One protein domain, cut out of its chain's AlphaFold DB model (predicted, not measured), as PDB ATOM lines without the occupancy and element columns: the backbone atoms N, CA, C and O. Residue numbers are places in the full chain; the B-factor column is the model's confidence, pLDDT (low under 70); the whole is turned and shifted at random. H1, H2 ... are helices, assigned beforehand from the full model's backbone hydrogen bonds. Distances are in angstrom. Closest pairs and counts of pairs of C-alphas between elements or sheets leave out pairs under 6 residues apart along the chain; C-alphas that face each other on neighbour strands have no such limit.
ATOM      1  N   PHE A  25     124.652  96.555  96.702       58.53
ATOM      2  CA  PHE A  25     124.150  95.990  97.959       58.53
ATOM      3  C   PHE A  25     122.623  95.795  97.993       58.53
ATOM      4  O   PHE A  25     122.144  94.875  98.656       58.53
ATOM      5  N   GLY A  26     121.854  96.599  97.251       57.94
ATOM      6  CA  GLY A  26     120.405  96.409  97.100       57.94
ATOM      7  C   GLY A  26     120.060  95.240  96.171       57.94
ATOM      8  O   GLY A  26     119.006  94.625  96.295       57.94
ATOM      9  N   LEU A  27     120.973  94.896  95.259       59.06
ATOM     10  CA  LEU A  27     120.814  93.792  94.312       59.06
ATOM     11  C   LEU A  27     121.143  92.427  94.921       59.06
ATOM     12  O   LEU A  27     120.442  91.465  94.622       59.06
ATOM     13  N   GLY A  28     122.189  92.328  95.747       58.19
ATOM     14  CA  GLY A  28     122.583  91.054  96.363       58.19
ATOM     15  C   GLY A  28     121.556  90.541  97.373       58.19
ATOM     16  O   GLY A  28     121.255  89.354  97.414       58.19
ATOM     17  N   THR A  29     120.963  91.454  98.136       55.88
ATOM     18  CA  THR A  29     120.004  91.155  99.204       55.88
ATOM     19  C   THR A  29     118.628  90.768  98.661       55.88
ATOM     20  O   THR A  29     118.092  89.717  99.001       55.88
ATOM     21  N   TYR A  30     118.094  91.553  97.725       51.59
ATOM     22  CA  TYR A  30     116.780  91.311  97.123       51.59
ATOM     23  C   TYR A  30     116.739  90.096  96.171       51.59
ATOM     24  O   TYR A  30     115.676  89.517  95.953       51.59
ATOM     25  N   LYS A  31     117.880  89.673  95.604       54.53
ATOM     26  CA  LYS A  31     117.935  88.569  94.623       54.53
ATOM     27  C   LYS A  31     118.272  87.191  95.189       54.53
ATOM     28  O   LYS A  31     118.214  86.222  94.439       54.53
ATOM     29  N   MET A  32     118.595  87.071  96.476       54.44
ATOM     30  CA  MET A  32     118.879  85.764  97.087       54.44
ATOM     31  C   MET A  32     117.621  84.972  97.486       54.44
ATOM     32  O   MET A  32     117.732  83.830  97.927       54.44
ATOM     33  N   GLN A  33     116.415  85.514  97.271       53.72
ATOM     34  CA  GLN A  33     115.164  84.783  97.489       53.72
ATOM     35  C   GLN A  33     114.796  83.885  96.289       53.72
ATOM     36  O   GLN A  33     113.823  84.141  95.586       53.72
ATOM     37  N   GLY A  34     115.572  82.814  96.093       61.72
ATOM     38  CA  GLY A  34     115.165  81.596  95.373       61.72
ATOM     39  C   GLY A  34     114.660  81.752  93.930       61.72
ATOM     40  O   GLY A  34     114.875  82.774  93.282       61.72
ATOM     41  N   GLY A  43     122.772  77.819  84.836       66.75
ATOM     42  CA  GLY A  43     123.654  78.297  85.906       66.75
ATOM     43  C   GLY A  43     124.249  79.694  85.676       66.75
ATOM     44  O   GLY A  43     124.901  80.230  86.569       66.75
ATOM     45  N   LYS A  44     123.972  80.348  84.540       71.62
ATOM     46  CA  LYS A  44     124.424  81.722  84.257       71.62
ATOM     47  C   LYS A  44     123.901  82.740  85.275       71.62
ATOM     48  O   LYS A  44     124.599  83.688  85.639       71.62
ATOM     49  N   ASP A  45     122.683  82.529  85.765       72.62
ATOM     50  CA  ASP A  45     122.099  83.370  86.808       72.62
ATOM     51  C   ASP A  45     122.853  83.204  88.141       72.62
ATOM     52  O   ASP A  45     123.078  84.194  88.836       72.62
ATOM     53  N   GLN A  46     123.360  82.003  88.449       73.88
ATOM     54  CA  GLN A  46     124.176  81.738  89.644       73.88
ATOM     55  C   GLN A  46     125.538  82.441  89.586       73.88
ATOM     56  O   GLN A  46     125.958  83.076  90.556       73.88
ATOM     57  N   GLU A  47     126.222  82.384  88.442       78.19
ATOM     58  CA  GLU A  47     127.497  83.085  88.230       78.19
ATOM     59  C   GLU A  47     127.322  84.606  88.361       78.19
ATOM     60  O   GLU A  47     128.102  85.299  89.026       78.19
ATOM     61  N   ARG A  48     126.243  85.137  87.778       76.06
ATOM     62  CA  ARG A  48     125.912  86.558  87.859       76.06
ATOM     63  C   ARG A  48     125.608  86.990  89.293       76.06
ATOM     64  O   ARG A  48     126.066  88.053  89.708       76.06
ATOM     65  N   LEU A  49     124.861  86.185  90.048       75.06
ATOM     66  CA  LEU A  49     124.599  86.435  91.468       75.06
ATOM     67  C   LEU A  49     125.889  86.396  92.294       75.06
ATOM     68  O   LEU A  49     126.114  87.299  93.097       75.06
ATOM     69  N   SER A  50     126.768  85.427  92.035       77.19
ATOM     70  CA  SER A  50     128.068  85.294  92.713       77.19
ATOM     71  C   SER A  50     128.979  86.499  92.457       77.19
ATOM     72  O   SER A  50     129.647  87.002  93.365       77.19
ATOM     73  N   THR A  51     128.960  87.017  91.226       81.31
ATOM     74  CA  THR A  51     129.696  88.230  90.849       81.31
ATOM     75  C   THR A  51     129.141  89.458  91.572       81.31
ATOM     76  O   THR A  51     129.898  90.207  92.186       81.31
ATOM     77  N   LEU A  52     127.819  89.660  91.541       78.12
ATOM     78  CA  LEU A  52     127.163  90.778  92.230       78.12
ATOM     79  C   LEU A  52     127.428  90.750  93.735       78.12
ATOM     80  O   LEU A  52     127.700  91.792  94.332       78.12
ATOM     81  N   PHE A  53     127.396  89.557  94.325       78.00
ATOM     82  CA  PHE A  53     127.747  89.355  95.720       78.00
ATOM     83  C   PHE A  53     129.192  89.790  96.007       78.00
ATOM     84  O   PHE A  53     129.419  90.606  96.897       78.00
ATOM     85  N   SER A  54     130.153  89.311  95.215       82.31
ATOM     86  CA  SER A  54     131.575  89.631  95.406       82.31
ATOM     87  C   SER A  54     131.853  91.135  95.294       82.31
ATOM     88  O   SER A  54     132.629  91.692  96.071       82.31
ATOM     89  N   VAL A  55     131.183  91.817  94.359       85.81
ATOM     90  CA  VAL A  55     131.279  93.276  94.207       85.81
ATOM     91  C   VAL A  55     130.702  93.999  95.428       85.81
ATOM     92  O   VAL A  55     131.320  94.941  95.923       85.81
ATOM     93  N   ALA A  56     129.547  93.563  95.936       80.69
ATOM     94  CA  ALA A  56     128.918  94.170  97.106       80.69
ATOM     95  C   ALA A  56     129.746  93.971  98.390       80.69
ATOM     96  O   ALA A  56     129.935  94.928  99.138       80.69
ATOM     97  N   ASP A  57     130.289  92.771  98.616       82.62
ATOM     98  CA  ASP A  57     131.165  92.468  99.757       82.62
ATOM     99  C   ASP A  57     132.439  93.328  99.737       82.62
ATOM    100  O   ASP A  57     132.787  93.963 100.733       82.62
ATOM    101  N   SER A  58     133.101  93.415  98.579       86.75
ATOM    102  CA  SER A  58     134.296  94.249  98.405       86.75
ATOM    103  C   SER A  58     134.007  95.727  98.679       86.75
ATOM    104  O   SER A  58     134.755  96.387  99.400       86.75
ATOM    105  N   TRP A  59     132.886  96.242  98.174       86.06
ATOM    106  CA  TRP A  59     132.484  97.630  98.390       86.06
ATOM    107  C   TRP A  59     132.187  97.941  99.866       86.06
ATOM    108  O   TRP A  59     132.660  98.947 100.393       86.06
ATOM    109  N   LEU A  60     131.471  97.056 100.572       84.88
ATOM    110  CA  LEU A  60     131.214  97.214 102.009       84.88
ATOM    111  C   LEU A  60     132.512  97.177 102.828       84.88
ATOM    112  O   LEU A  60     132.692  97.992 103.734       84.88
ATOM    113  N   LYS A  61     133.448  96.289 102.467       86.50
ATOM    114  CA  LYS A  61     134.786  96.221 103.075       86.50
ATOM    115  C   LYS A  61     135.594  97.496 102.841       86.50
ATOM    116  O   LYS A  61     136.223  97.977 103.777       86.50
ATOM    117  N   GLN A  62     135.552  98.063 101.633       87.12
ATOM    118  CA  GLN A  62     136.219  99.333 101.309       87.12
ATOM    119  C   GLN A  62     135.671 100.505 102.127       87.12
ATOM    120  O   GLN A  62     136.431 101.382 102.528       87.12
ATOM    121  N   LEU A  63     134.365 100.510 102.394       86.38
ATOM    122  CA  LEU A  63     133.724 101.516 103.239       86.38
ATOM    123  C   LEU A  63     133.919 101.265 104.742       86.38
ATOM    124  O   LEU A  63     133.639 102.153 105.542       86.38
ATOM    125  N   GLY A  64     134.374 100.073 105.141       87.94
ATOM    126  CA  GLY A  64     134.524  99.693 106.547       87.94
ATOM    127  C   GLY A  64     133.195  99.610 107.306       87.94
ATOM    128  O   GLY A  64     133.185  99.710 108.531       87.94
ATOM    129  N   VAL A  65     132.073  99.448 106.596       84.00
ATOM    130  CA  VAL A  65     130.727  99.428 107.187       84.00
ATOM    131  C   VAL A  65     130.145  98.023 107.190       84.00
ATOM    132  O   VAL A  65     130.293  97.254 106.241       84.00
ATOM    133  N   GLN A  66     129.428  97.696 108.263       81.31
ATOM    134  CA  GLN A  66     128.630  96.483 108.336       81.31
ATOM    135  C   GLN A  66     127.179  96.808 107.984       81.31
ATOM    136  O   GLN A  66     126.551  97.638 108.635       81.31
ATOM    137  N   HIS A  67     126.633  96.124 106.980       80.88
ATOM    138  CA  HIS A  67     125.233  96.268 106.598       80.88
ATOM    139  C   HIS A  67     124.434  95.070 107.122       80.88
ATOM    140  O   HIS A  67     124.681  93.929 106.731       80.88
ATOM    141  N   HIS A  68     123.478  95.317 108.020       77.88
ATOM    142  CA  HIS A  68     122.684  94.254 108.649       77.88
ATOM    143  C   HIS A  68     121.915  93.422 107.623       77.88
ATOM    144  O   HIS A  68     121.983  92.194 107.669       77.88
ATOM    145  N   ASP A  69     121.277  94.081 106.652       73.56
ATOM    146  CA  ASP A  69     120.538  93.371 105.606       73.56
ATOM    147  C   ASP A  69     121.471  92.487 104.780       73.56
ATOM    148  O   ASP A  69     121.176  91.319 104.560       73.56
ATOM    149  N   PHE A  70     122.651  92.990 104.407       77.25
ATOM    150  CA  PHE A  70     123.638  92.198 103.683       77.25
ATOM    151  C   PHE A  70     123.971  90.900 104.421       77.25
ATOM    152  O   PHE A  70     123.888  89.834 103.827       77.25
ATOM    153  N   ASN A  71     124.232  90.963 105.730       77.12
ATOM    154  CA  ASN A  71     124.498  89.773 106.542       77.12
ATOM    155  C   ASN A  71     123.297  88.815 106.626       77.12
ATOM    156  O   ASN A  71     123.484  87.599 106.583       77.12
ATOM    157  N   TYR A  72     122.081  89.356 106.757       74.19
ATOM    158  CA  TYR A  72     120.845  88.577 106.834       74.19
ATOM    159  C   TYR A  72     120.610  87.771 105.552       74.19
ATOM    160  O   TYR A  72     120.409  86.557 105.607       74.19
ATOM    161  N   PHE A  73     120.701  88.428 104.396       70.69
ATOM    162  CA  PHE A  73     120.493  87.782 103.099       70.69
ATOM    163  C   PHE A  73     121.657  86.879 102.690       70.69
ATOM    164  O   PHE A  73     121.451  85.920 101.956       70.69
ATOM    165  N   MET A  74     122.850  87.127 103.227       69.00
ATOM    166  CA  MET A  74     124.024  86.288 103.012       69.00
ATOM    167  C   MET A  74     123.996  84.938 103.722       69.00
ATOM    168  O   MET A  74     124.903  84.128 103.534       69.00
ATOM    169  N   GLY A  75     122.998  84.684 104.571       62.88
ATOM    170  CA  GLY A  75     122.915  83.423 105.298       62.88
ATOM    171  C   GLY A  75     124.088  83.198 106.254       62.88
ATOM    172  O   GLY A  75     124.275  82.072 106.713       62.88
TER     173      GLY A  75
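What this domain is: This is residues 25 to 34 and 43 to 75 of the 79 residues of an uncharacterized protein of Solanum tuberosum (UniProt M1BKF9). One long helix, H2, makes the length of the model, and two short helices, H1 and H3, sit together over one side of it. H1 packs on the part of H2 from residues 49 to 56, while H3 packs on H1 and is held off from H2, which it only comes near. The printed part has 43 residues with three named helices in the order H1, H2, H3 and no named strand, and the class is all helix. It is compact, with a radius of gyration of the C-alphas of 10.2 A, and elongated, spanning 32 by 17 by 15 A.

Where its parts are: H1 holds residues 25 to 30 and measures 8.8 A from first to last C-alpha; C-alpha 25 is at (124.150, 95.990, 97.959). H2 holds residues 44 to 63 and measures 29.0 A, from C-alpha 44 at (124.424, 81.722, 84.257) to C-alpha 63 at (133.724, 101.516, 103.239). H3 holds residues 68 to 73, measures 8.8 A and ends with C-alpha 73 at (120.493, 87.782, 103.099).

How they stand to each other: H1 and H2 touch, at a steep tilt of 44 degrees, opposite ways. Their closest C-alphas are those of Phe 25 and Ala 56, 5.2 A apart, and H2 touches H1 with residues 49 to 56 alone. H1 and H3 touch too, at a steep tilt of 44 degrees, the same way; their closest C-alphas are those of Thr 29 and Phe 73, 5.2 A apart. H2 and H3 are near each other, their closest C-alphas 8.5 A apart. In H2 and H3 every O i to N i+4 pair is within hydrogen-bond range; in H1 0 of 2 are, and 0 of 3 O i to N i+3 pairs.

The domain as a whole: The C-alphas of Gly 43 and Gly 64, the two farthest apart, are 31.7 A from each other. Residues 35 to 42 are not printed, and C-alphas 34 and 43 are 13.1 A apart across this cut, which falls in the link from H1 to H2. The link from H2 to H3 is tight, with 4 residues. The mean pLDDT of the printed part is 73.5; residues 25 to 34, 43 and 74 to 75 are under 70.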